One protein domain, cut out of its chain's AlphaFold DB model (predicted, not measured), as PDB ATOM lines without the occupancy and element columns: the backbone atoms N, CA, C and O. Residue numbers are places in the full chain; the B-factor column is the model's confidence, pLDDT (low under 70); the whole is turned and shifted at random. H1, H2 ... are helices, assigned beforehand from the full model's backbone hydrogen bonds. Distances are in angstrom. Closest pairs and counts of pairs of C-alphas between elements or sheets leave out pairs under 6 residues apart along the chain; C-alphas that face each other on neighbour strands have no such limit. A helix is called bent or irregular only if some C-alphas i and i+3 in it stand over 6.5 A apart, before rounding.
ATOM      1  N   THR A   4     -18.791  -3.884  29.834       92.94
ATOM      2  CA  THR A   4     -19.640  -4.480  30.875       92.94
ATOM      3  C   THR A   4     -19.078  -5.808  31.370       92.94
ATOM      4  O   THR A   4     -18.981  -6.025  32.578       92.94
ATOM      5  N   GLU A   5     -18.644  -6.673  30.450       94.62
ATOM      6  CA  GLU A   5     -18.063  -7.973  30.795       94.62
ATOM      7  C   GLU A   5     -16.737  -7.825  31.549       94.62
ATOM      8  O   GLU A   5     -16.453  -8.556  32.497       94.62
ATOM      9  N   PHE A   6     -15.918  -6.850  31.159       94.38
ATOM     10  CA  PHE A   6     -14.664  -6.587  31.851       94.38
ATOM     11  C   PHE A   6     -14.888  -6.044  33.269       94.38
ATOM     12  O   PHE A   6     -14.256  -6.509  34.220       94.38
ATOM     13  N   LEU A   7     -15.814  -5.096  33.432       95.25
ATOM     14  CA  LEU A   7     -16.149  -4.519  34.734       95.25
ATOM     15  C   LEU A   7     -16.766  -5.561  35.671       95.25
ATOM     16  O   LEU A   7     -16.402  -5.631  36.845       95.25
ATOM     17  N   GLN A   8     -17.638  -6.431  35.161       95.81
ATOM     18  CA  GLN A   8     -18.192  -7.524  35.954       95.81
ATOM     19  C   GLN A   8     -17.136  -8.573  36.327       95.81
ATOM     20  O   GLN A   8     -17.116  -9.023  37.476       95.81
ATOM     21  N   ALA A   9     -16.191  -8.894  35.440       96.50
ATOM     22  CA  ALA A   9     -15.036  -9.718  35.800       96.50
ATOM     23  C   ALA A   9     -14.198  -9.075  36.926       96.50
ATOM     24  O   ALA A   9     -13.791  -9.760  37.868       96.50
ATOM     25  N   ALA A  10     -13.997  -7.752  36.896       95.25
ATOM     26  CA  ALA A  10     -13.316  -7.029  37.970       95.25
ATOM     27  C   ALA A  10     -14.090  -7.092  39.304       95.25
ATOM     28  O   ALA A  10     -13.483  -7.275  40.362       95.25
ATOM     29  N   ILE A  11     -15.426  -7.017  39.269       96.31
ATOM     30  CA  ILE A  11     -16.286  -7.205  40.451       96.31
ATOM     31  C   ILE A  11     -16.125  -8.616  41.019       96.31
ATOM     32  O   ILE A  11     -15.966  -8.768  42.233       96.31
ATOM     33  N   PHE A  12     -16.109  -9.649  40.171       96.75
ATOM     34  CA  PHE A  12     -15.861 -11.023  40.609       96.75
ATOM     35  C   PHE A  12     -14.499 -11.165  41.286       96.75
ATOM     36  O   PHE A  12     -14.421 -11.726  42.378       96.75
ATOM     37  N   MET A  13     -13.446 -10.590  40.705       95.75
ATOM     38  CA  MET A  13     -12.119 -10.594  41.320       95.75
ATOM     39  C   MET A  13     -12.100  -9.878  42.672       95.75
ATOM     40  O   MET A  13     -11.558 -10.420  43.634       95.75
ATOM     41  N   ASN A  14     -12.741  -8.711  42.788       94.56
ATOM     42  CA  ASN A  14     -12.864  -7.994  44.061       94.56
ATOM     43  C   ASN A  14     -13.620  -8.823  45.116       94.56
ATOM     44  O   ASN A  14     -13.203  -8.893  46.272       94.56
ATOM     45  N   ARG A  15     -14.701  -9.513  44.729       94.94
ATOM     46  CA  ARG A  15     -15.445 -10.416  45.623       94.94
ATOM     47  C   ARG A  15     -14.585 -11.591  46.084       94.94
ATOM     48  O   ARG A  15     -14.542 -11.868  47.277       94.94
ATOM     49  N   ILE A  16     -13.863 -12.245  45.176       94.75
ATOM     50  CA  ILE A  16     -12.959 -13.357  45.511       94.75
ATOM     51  C   ILE A  16     -11.875 -12.894  46.480       94.75
ATOM     52  O   ILE A  16     -11.614 -13.572  47.471       94.75
ATOM     53  N   TRP A  17     -11.296 -11.718  46.237       94.38
ATOM     54  CA  TRP A  17     -10.289 -11.134  47.117       94.38
ATOM     55  C   TRP A  17     -10.817 -10.921  48.539       94.38
ATOM     56  O   TRP A  17     -10.101 -11.156  49.508       94.38
ATOM     57  N   ARG A  18     -12.082 -10.504  48.679       92.06
ATOM     58  CA  ARG A  18     -12.720 -10.273  49.985       92.06
ATOM     59  C   ARG A  18     -13.152 -11.563  50.681       92.06
ATOM     60  O   ARG A  18     -12.965 -11.685  51.885       92.06
ATOM     61  N   PHE A  19     -13.739 -12.512  49.950       91.81
ATOM     62  CA  PHE A  19     -14.328 -13.720  50.539       91.81
ATOM     63  C   PHE A  19     -13.335 -14.872  50.706       91.81
ATOM     64  O   PHE A  19     -13.461 -15.652  51.649       91.81
ATOM     65  N   LYS A  20     -12.371 -15.012  49.791       92.88
ATOM     66  CA  LYS A  20     -11.363 -16.083  49.807       92.88
ATOM     67  C   LYS A  20      -9.974 -15.551  49.424       92.88
ATOM     68  O   LYS A  20      -9.397 -16.020  48.443       92.88
ATOM     69  N   PRO A  21      -9.387 -14.612  50.185       92.25
ATOM     70  CA  PRO A  21      -8.057 -14.078  49.878       92.25
ATOM     71  C   PRO A  21      -6.976 -15.168  49.762       92.25
ATOM     72  O   PRO A  21      -6.046 -15.028  48.977       92.25
ATOM     73  N   GLN A  22      -7.124 -16.294  50.466       92.94
ATOM     74  CA  GLN A  22      -6.172 -17.408  50.474       92.94
ATOM     75  C   GLN A  22      -5.966 -18.099  49.118       92.94
ATOM     76  O   GLN A  22      -4.949 -18.761  48.934       92.94
ATOM     77  N   ILE A  23      -6.910 -17.982  48.174       92.25
ATOM     78  CA  ILE A  23      -6.737 -18.563  46.831       92.25
ATOM     79  C   ILE A  23      -6.052 -17.597  45.866       92.25
ATOM     80  O   ILE A  23      -5.685 -17.995  44.760       92.25
ATOM     81  N   VAL A  24      -5.896 -16.331  46.261       92.88
ATOM     82  CA  VAL A  24      -5.284 -15.290  45.446       92.88
ATOM     83  C   VAL A  24      -3.787 -15.267  45.724       92.88
ATOM     84  O   VAL A  24      -3.328 -14.871  46.789       92.88
ATOM     85  N   SER A  25      -3.013 -15.695  44.737       92.94
ATOM     86  CA  SER A  25      -1.553 -15.698  44.764       92.94
ATOM     87  C   SER A  25      -1.029 -15.269  43.393       92.94
ATOM     88  O   SER A  25      -1.763 -15.393  42.410       92.94
ATOM     89  N   PRO A  26       0.233 -14.823  43.265       91.88
ATOM     90  CA  PRO A  26       0.803 -14.481  41.960       91.88
ATOM     91  C   PRO A  26       0.682 -15.610  40.922       91.88
ATOM     92  O   PRO A  26       0.458 -15.341  39.747       91.88
ATOM     93  N   ALA A  27       0.753 -16.870  41.364       90.56
ATOM     94  CA  ALA A  27       0.622 -18.042  40.500       90.56
ATOM     95  C   ALA A  27      -0.829 -18.320  40.063       90.56
ATOM     96  O   ALA A  27      -1.057 -18.845  38.976       90.56
ATOM     97  N   THR A  28      -1.819 -17.982  40.894       92.19
ATOM     98  CA  THR A  28      -3.242 -18.271  40.634       92.19
ATOM     99  C   THR A  28      -4.004 -17.078  40.068       92.19
ATOM    100  O   THR A  28      -5.070 -17.261  39.481       92.19
ATOM    101  N   LEU A  29      -3.466 -15.863  40.200       93.31
ATOM    102  CA  LEU A  29      -4.120 -14.616  39.810       93.31
ATOM    103  C   LEU A  29      -4.539 -14.620  38.337       93.31
ATOM    104  O   LEU A  29      -5.679 -14.281  38.025       93.31
ATOM    105  N   GLN A  30      -3.645 -15.043  37.441       92.94
ATOM    106  CA  GLN A  30      -3.935 -15.100  36.008       92.94
ATOM    107  C   GLN A  30      -5.090 -16.063  35.710       92.94
ATOM    108  O   GLN A  30      -6.011 -15.714  34.976       92.94
ATOM    109  N   SER A  31      -5.074 -17.259  36.305       93.50
ATOM    110  CA  SER A  31      -6.137 -18.249  36.121       93.50
ATOM    111  C   SER A  31      -7.475 -17.763  36.674       93.50
ATOM    112  O   SER A  31      -8.501 -17.947  36.026       93.50
ATOM    113  N   LEU A  32      -7.474 -17.098  37.834       94.69
ATOM    114  CA  LEU A  32      -8.681 -16.508  38.412       94.69
ATOM    115  C   LEU A  32      -9.245 -15.398  37.520       94.69
ATOM    116  O   LEU A  32     -10.447 -15.378  37.275       94.69
ATOM    117  N   MET A  33      -8.390 -14.533  36.969       95.06
ATOM    118  CA  MET A  33      -8.824 -13.478  36.053       95.06
ATOM    119  C   MET A  33      -9.424 -14.055  34.764       95.06
ATOM    120  O   MET A  33     -10.481 -13.611  34.322       95.06
ATOM    121  N   VAL A  34      -8.799 -15.089  34.191       95.25
ATOM    122  CA  VAL A  34      -9.355 -15.816  33.038       95.25
ATOM    123  C   VAL A  34     -10.728 -16.396  33.374       95.25
ATOM    124  O   VAL A  34     -11.664 -16.234  32.595       95.25
ATOM    125  N   GLY A  35     -10.868 -17.028  34.543       96.00
ATOM    126  CA  GLY A  35     -12.154 -17.538  35.015       96.00
ATOM    127  C   GLY A  35     -13.206 -16.437  35.157       96.00
ATOM    128  O   GLY A  35     -14.359 -16.646  34.784       96.00
ATOM    129  N   ALA A  36     -12.819 -15.258  35.648       96.88
ATOM    130  CA  ALA A  36     -13.724 -14.129  35.847       96.88
ATOM    131  C   ALA A  36     -14.242 -13.590  34.511       96.88
ATOM    132  O   ALA A  36     -15.448 -13.391  34.357       96.88
ATOM    133  N   CYS A  37     -13.352 -13.436  33.529       95.81
ATOM    134  CA  CYS A  37     -13.710 -13.040  32.170       95.81
ATOM    135  C   CYS A  37     -14.602 -14.084  31.486       95.81
ATOM    136  O   CYS A  37     -15.614 -13.722  30.891       95.81
ATOM    137  N   LEU A  38     -14.261 -15.374  31.605       95.81
ATOM    138  CA  LEU A  38     -15.053 -16.476  31.051       95.81
ATOM    139  C   LEU A  38     -16.483 -16.454  31.599       95.81
ATOM    140  O   LEU A  38     -17.439 -16.482  30.825       95.81
ATOM    141  N   LEU A  39     -16.633 -16.389  32.926       96.12
ATOM    142  CA  LEU A  39     -17.946 -16.340  33.566       96.12
ATOM    143  C   LEU A  39     -18.725 -15.100  33.149       96.12
ATOM    144  O   LEU A  39     -19.898 -15.204  32.801       96.12
ATOM    145  N   SER A  40     -18.079 -13.936  33.173       96.12
ATOM    146  CA  SER A  40     -18.751 -12.696  32.815       96.12
ATOM    147  C   SER A  40     -19.249 -12.716  31.373       96.12
ATOM    148  O   SER A  40     -20.368 -12.283  31.117       96.12
ATOM    149  N   TYR A  41     -18.460 -13.254  30.444       95.31
ATOM    150  CA  TYR A  41     -18.881 -13.416  29.057       95.31
ATOM    151  C   TYR A  41     -20.096 -14.343  28.945       95.31
ATOM    152  O   TYR A  41     -21.106 -13.973  28.357       95.31
ATOM    153  N   LYS A  42     -20.045 -15.522  29.579       93.94
ATOM    154  CA  LYS A  42     -21.150 -16.495  29.544       93.94
ATOM    155  C   LYS A  42     -22.470 -15.959  30.099       93.94
ATOM    156  O   LYS A  42     -23.520 -16.423  29.677       93.94
ATOM    157  N   ILE A  43     -22.414 -15.045  31.066       92.81
ATOM    158  CA  ILE A  43     -23.605 -14.473  31.707       92.81
ATOM    159  C   ILE A  43     -24.237 -13.369  30.851       92.81
ATOM    160  O   ILE A  43     -25.453 -13.218  30.877       92.81
ATOM    161  N   ASN A  44     -23.430 -12.592  30.122       91.81
ATOM    162  CA  ASN A  44     -23.906 -11.398  29.415       91.81
ATOM    163  C   ASN A  44     -24.062 -11.580  27.903       91.81
ATOM    164  O   ASN A  44     -24.697 -10.747  27.264       91.81
ATOM    165  N   SER A  45     -23.455 -12.610  27.317       89.69
ATOM    166  CA  SER A  45     -23.507 -12.837  25.875       89.69
ATOM    167  C   SER A  45     -24.644 -13.783  25.491       89.69
ATOM    168  O   SER A  45     -24.693 -14.918  25.961       89.69
ATOM    169  N   ASP A  46     -25.480 -13.363  24.537       90.12
ATOM    170  CA  ASP A  46     -26.510 -14.217  23.920       90.12
ATOM    171  C   ASP A  46     -25.895 -15.375  23.110       90.12
ATOM    172  O   ASP A  46     -26.464 -16.461  22.988       90.12
ATOM    173  N   HIS A  47     -24.697 -15.153  22.561       89.00
ATOM    174  CA  HIS A  47     -23.928 -16.152  21.825       89.00
ATOM    175  C   HIS A  47     -22.803 -16.708  22.694       89.00
ATOM    176  O   HIS A  47     -21.706 -16.157  22.764       89.00
ATOM    177  N   ILE A  48     -23.073 -17.829  23.357       89.50
ATOM    178  CA  ILE A  48     -22.128 -18.436  24.292       89.50
ATOM    179  C   ILE A  48     -21.098 -19.284  23.539       89.50
ATOM    180  O   ILE A  48     -21.423 -20.278  22.888       89.50
ATOM    181  N   LEU A  49     -19.823 -18.932  23.692       90.88
ATOM    182  CA  LEU A  49     -18.702 -19.759  23.254       90.88
ATOM    183  C   LEU A  49     -18.473 -20.902  24.243       90.88
ATOM    184  O   LEU A  49     -18.449 -20.705  25.460       90.88
ATOM    185  N   SER A  50     -18.243 -22.107  23.722       93.44
ATOM    186  CA  SER A  50     -17.903 -23.247  24.570       93.44
ATOM    187  C   SER A  50     -16.519 -23.084  25.204       93.44
ATOM    188  O   SER A  50     -15.627 -22.433  24.653       93.44
ATOM    189  N   ASN A  51     -16.298 -23.758  26.335       93.44
ATOM    190  CA  ASN A  51     -14.986 -23.787  26.987       93.44
ATOM    191  C   ASN A  51     -13.887 -24.332  26.073       93.44
ATOM    192  O   ASN A  51     -12.732 -23.952  26.215       93.44
ATOM    193  N   TYR A  52     -14.236 -25.192  25.115       96.31
ATOM    194  CA  TYR A  52     -13.287 -25.650  24.109       96.31
ATOM    195  C   TYR A  52     -12.752 -24.482  23.269       96.31
ATOM    196  O   TYR A  52     -11.540 -24.354  23.123       96.31
ATOM    197  N   HIS A  53     -13.626 -23.592  22.788       95.19
ATOM    198  CA  HIS A  53     -13.216 -22.424  22.001       95.19
ATOM    199  C   HIS A  53     -12.336 -21.472  22.815       95.19
ATOM    200  O   HIS A  53     -11.271 -21.070  22.353       95.19
ATOM    201  N   TRP A  54     -12.728 -21.175  24.056       95.25
ATOM    202  CA  TRP A  54     -11.917 -20.360  24.963       95.25
ATOM    203  C   TRP A  54     -10.548 -20.985  25.250       95.25
ATOM    204  O   TRP A  54      -9.535 -20.292  25.258       95.25
ATOM    205  N   ALA A  55     -10.499 -22.301  25.456       95.88
ATOM    206  CA  ALA A  55      -9.256 -23.012  25.723       95.88
ATOM    207  C   ALA A  55      -8.307 -22.981  24.513       95.88
ATOM    208  O   ALA A  55      -7.114 -22.749  24.694       95.88
ATOM    209  N   GLN A  56      -8.840 -23.120  23.292       96.31
ATOM    210  CA  GLN A  56      -8.073 -22.954  22.053       96.31
ATOM    211  C   GLN A  56      -7.509 -21.532  21.920       96.31
ATOM    212  O   GLN A  56      -6.321 -21.377  21.655       96.31
ATOM    213  N   MET A  57      -8.321 -20.498  22.178       94.19
ATOM    214  CA  MET A  57      -7.869 -19.099  22.136       94.19
ATOM    215  C   MET A  57      -6.742 -18.804  23.135       94.19
ATOM    216  O   MET A  57      -5.865 -17.993  22.857       94.19
ATOM    217  N   LEU A  58      -6.769 -19.455  24.298       93.44
ATOM    218  CA  LEU A  58      -5.786 -19.269  25.366       93.44
ATOM    219  C   LEU A  58      -4.583 -20.220  25.260       93.44
ATOM    220  O   LEU A  58      -3.664 -20.113  26.069       93.44
ATOM    221  N   GLY A  59      -4.583 -21.158  24.307       95.12
ATOM    222  CA  GLY A  59      -3.521 -22.156  24.159       95.12
ATOM    223  C   GLY A  59      -3.426 -23.141  25.332       95.12
ATOM    224  O   GLY A  59      -2.336 -23.607  25.655       95.12
ATOM    225  N   ILE A  60      -4.548 -23.450  25.993       95.12
ATOM    226  CA  ILE A  60      -4.601 -24.370  27.140       95.12
ATOM    227  C   ILE A  60      -5.545 -25.546  26.885       95.12
ATOM    228  O   ILE A  60      -6.394 -25.528  25.996       95.12
ATOM    229  N   TYR A  61      -5.441 -26.587  27.710       96.38
ATOM    230  CA  TYR A  61      -6.374 -27.707  27.656       96.38
ATOM    231  C   TYR A  61      -7.766 -27.299  28.155       96.38
ATOM    232  O   TYR A  61      -7.904 -26.691  29.218       96.38
ATOM    233  N   ALA A  62      -8.817 -27.730  27.452       96.12
ATOM    234  CA  ALA A  62     -10.205 -27.478  27.859       96.12
ATOM    235  C   ALA A  62     -10.513 -27.996  29.276       96.12
ATOM    236  O   ALA A  62     -11.237 -27.349  30.027       96.12
ATOM    237  N   LYS A  63      -9.893 -29.113  29.686       96.56
ATOM    238  CA  LYS A  63      -9.985 -29.637  31.059       96.56
ATOM    239  C   LYS A  63      -9.487 -28.626  32.101       96.56
ATOM    240  O   LYS A  63     -10.113 -28.483  33.146       96.56
ATOM    241  N   THR A  64      -8.398 -27.914  31.807       95.12
ATOM    242  CA  THR A  64      -7.857 -26.867  32.682       95.12
ATOM    243  C   THR A  64      -8.832 -25.706  32.796       95.12
ATOM    244  O   THR A  64      -9.109 -25.254  33.902       95.12
ATOM    245  N   LEU A  65      -9.409 -25.262  31.676       95.75
ATOM    246  CA  LEU A  65     -10.383 -24.173  31.697       95.75
ATOM    247  C   LEU A  65     -11.661 -24.554  32.460       95.75
ATOM    248  O   LEU A  65     -12.144 -23.766  33.267       95.75
ATOM    249  N   ASN A  66     -12.159 -25.782  32.283       96.69
ATOM    250  CA  ASN A  66     -13.289 -26.301  33.061       96.69
ATOM    251  C   ASN A  66     -12.988 -26.282  34.567       96.69
ATOM    252  O   ASN A  66     -13.834 -25.889  35.367       96.69
ATOM    253  N   GLN A  67     -11.776 -26.679  34.963       96.38
ATOM    254  CA  GLN A  67     -11.369 -26.645  36.367       96.38
ATOM    255  C   GLN A  67     -11.302 -25.210  36.903       96.38
ATOM    256  O   GLN A  67     -11.757 -24.958  38.018       96.38
ATOM    257  N   ILE A  68     -10.767 -24.273  36.115       95.62
ATOM    258  CA  ILE A  68     -10.737 -22.847  36.459       95.62
ATOM    259  C   ILE A  68     -12.159 -22.332  36.689       95.62
ATOM    260  O   ILE A  68     -12.403 -21.694  37.710       95.62
ATOM    261  N   GLU A  69     -13.095 -22.654  35.791       96.31
ATOM    262  CA  GLU A  69     -14.502 -22.255  35.904       96.31
ATOM    263  C   GLU A  69     -15.146 -22.762  37.204       96.31
ATOM    264  O   GLU A  69     -15.773 -21.994  37.936       96.31
ATOM    265  N   ILE A  70     -14.934 -24.036  37.545       95.69
ATOM    266  CA  ILE A  70     -15.441 -24.627  38.793       95.69
ATOM    267  C   ILE A  70     -14.853 -23.911  40.014       95.69
ATOM    268  O   ILE A  70     -15.581 -23.600  40.961       95.69
ATOM    269  N   VAL A  71     -13.543 -23.644  40.005       94.69
ATOM    270  CA  VAL A  71     -12.850 -22.973  41.113       94.69
ATOM    271  C   VAL A  71     -13.411 -21.575  41.328       94.69
ATOM    272  O   VAL A  71     -13.710 -21.221  42.468       94.69
ATOM    273  N   ILE A  72     -13.596 -20.793  40.263       94.88
ATOM    274  CA  ILE A  72     -14.096 -19.428  40.406       94.88
ATOM    275  C   ILE A  72     -15.566 -19.385  40.839       94.88
ATOM    276  O   ILE A  72     -15.902 -18.623  41.745       94.88
ATOM    277  N   LEU A  73     -16.428 -20.247  40.292       95.56
ATOM    278  CA  LEU A  73     -17.820 -20.364  40.740       95.56
ATOM    279  C   LEU A  73     -17.894 -20.731  42.225       95.56
ATOM    280  O   LEU A  73     -18.620 -20.103  42.995       95.56
ATOM    281  N   SER A  74     -17.067 -21.688  42.646       94.81
ATOM    282  CA  SER A  74     -16.953 -22.092  44.049       94.81
ATOM    283  C   SER A  74     -16.372 -20.982  44.930       94.81
ATOM    284  O   SER A  74     -16.691 -20.890  46.119       94.81
ATOM    285  N   ALA A  75     -15.495 -20.133  44.388       93.88
ATOM    286  CA  ALA A  75     -14.931 -18.994  45.103       93.88
ATOM    287  C   ALA A  75     -15.960 -17.880  45.319       93.88
ATOM    288  O   ALA A  75     -15.997 -17.294  46.398       93.88
ATOM    289  N   LEU A  76     -16.833 -17.662  44.336       94.25
ATOM    290  CA  LEU A  76     -17.959 -16.731  44.405       94.25
ATOM    291  C   LEU A  76     -19.157 -17.282  45.192       94.25
ATOM    292  O   LEU A  76     -20.144 -16.572  45.369       94.25
ATOM    293  N   GLY A  77     -19.113 -18.545  45.629       93.88
ATOM    294  CA  GLY A  77     -20.262 -19.210  46.248       93.88
ATOM    295  C   GLY A  77     -21.473 -19.256  45.314       93.88
ATOM    296  O   GLY A  77     -22.600 -19.137  45.775       93.88
ATOM    297  N   PHE A  78     -21.228 -19.353  44.001       93.69
ATOM    298  CA  PHE A  78     -22.232 -19.263  42.936       93.69
ATOM    299  C   PHE A  78     -23.031 -17.945  42.902       93.69
ATOM    300  O   PHE A  78     -23.983 -17.826  42.135       93.69
ATOM    301  N   ASN A  79     -22.625 -16.919  43.662       93.69
ATOM    302  CA  ASN A  79     -23.243 -15.597  43.617       93.69
ATOM    303  C   ASN A  79     -22.643 -14.745  42.485       93.69
ATOM    304  O   ASN A  79     -21.732 -13.933  42.687       93.69
ATOM    305  N   THR A  80     -23.170 -14.942  41.279       93.62
ATOM    306  CA  THR A  80     -22.759 -14.217  40.068       93.62
ATOM    307  C   THR A  80     -23.580 -12.953  39.803       93.62
ATOM    308  O   THR A  80     -23.234 -12.182  38.907       93.62
ATOM    309  N   PHE A  81     -24.632 -12.710  40.591       94.19
ATOM    310  CA  PHE A  81     -25.474 -11.526  40.460       94.19
ATOM    311  C   PHE A  81     -24.694 -10.264  40.835       94.19
ATOM    312  O   PHE A  81     -24.094 -10.181  41.910       94.19
TER     313      PHE A  81
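What this domain is: This is residues 4 to 81 of the 108 residues of an uncharacterized protein of Streblomastix strix (UniProt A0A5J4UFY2). Long helix H2 runs through the middle between H1 and H4, which both cross it; short H3 packs on the first residues of H4, 62 to 66. The 78 printed residues hold four named helices, H1 to H4 in order, and no named strand: all helix. The whole is compact, radius of gyration of the C-alphas 11.8 A, spanning 30 by 26 by 18 A.

How they stand to each other: H1, residues 4 to 19, touches H2, residues 26 to 44, at a steep tilt of 49 degrees, opposite ways; the closest C-alphas, of Ala 9 and Ala 36, are 4.6 A apart. Residues 31 to 39 of H2 touch H4, residues 62 to 75, about perpendicular at 87 degrees; the closest C-alphas, of Gly 35 and Glu 69, are 5.3 A apart. H3, residues 51 to 58, touches residues 62 to 66 of H4, about perpendicular at 77 degrees; the closest C-alphas, of Ala 55 and Ala 62, are 5.0 A apart. H1 and H3 are apart. Every O i to N i+4 pair is within hydrogen-bond range in H1, H3 and H4, and 13 of 15 in H2.

Where its parts are: H1 begins at C-alpha 4 (-19.640, -4.480, 30.875) and measures 22.4 A. H2 measures 27.9 A and is irregular, C-alphas 27 and 30 being 7.0 A apart. H3 measures 10.4 A. H4 measures 19.8 A, ending at C-alpha 75 (-14.931, -18.994, 45.103).

The domain as a whole: The farthest C-alphas, of Gln 22 and His 47, are 33.7 A apart. The printed part has no cut, no link is long, and no printed residue is under 70 in pLDDT.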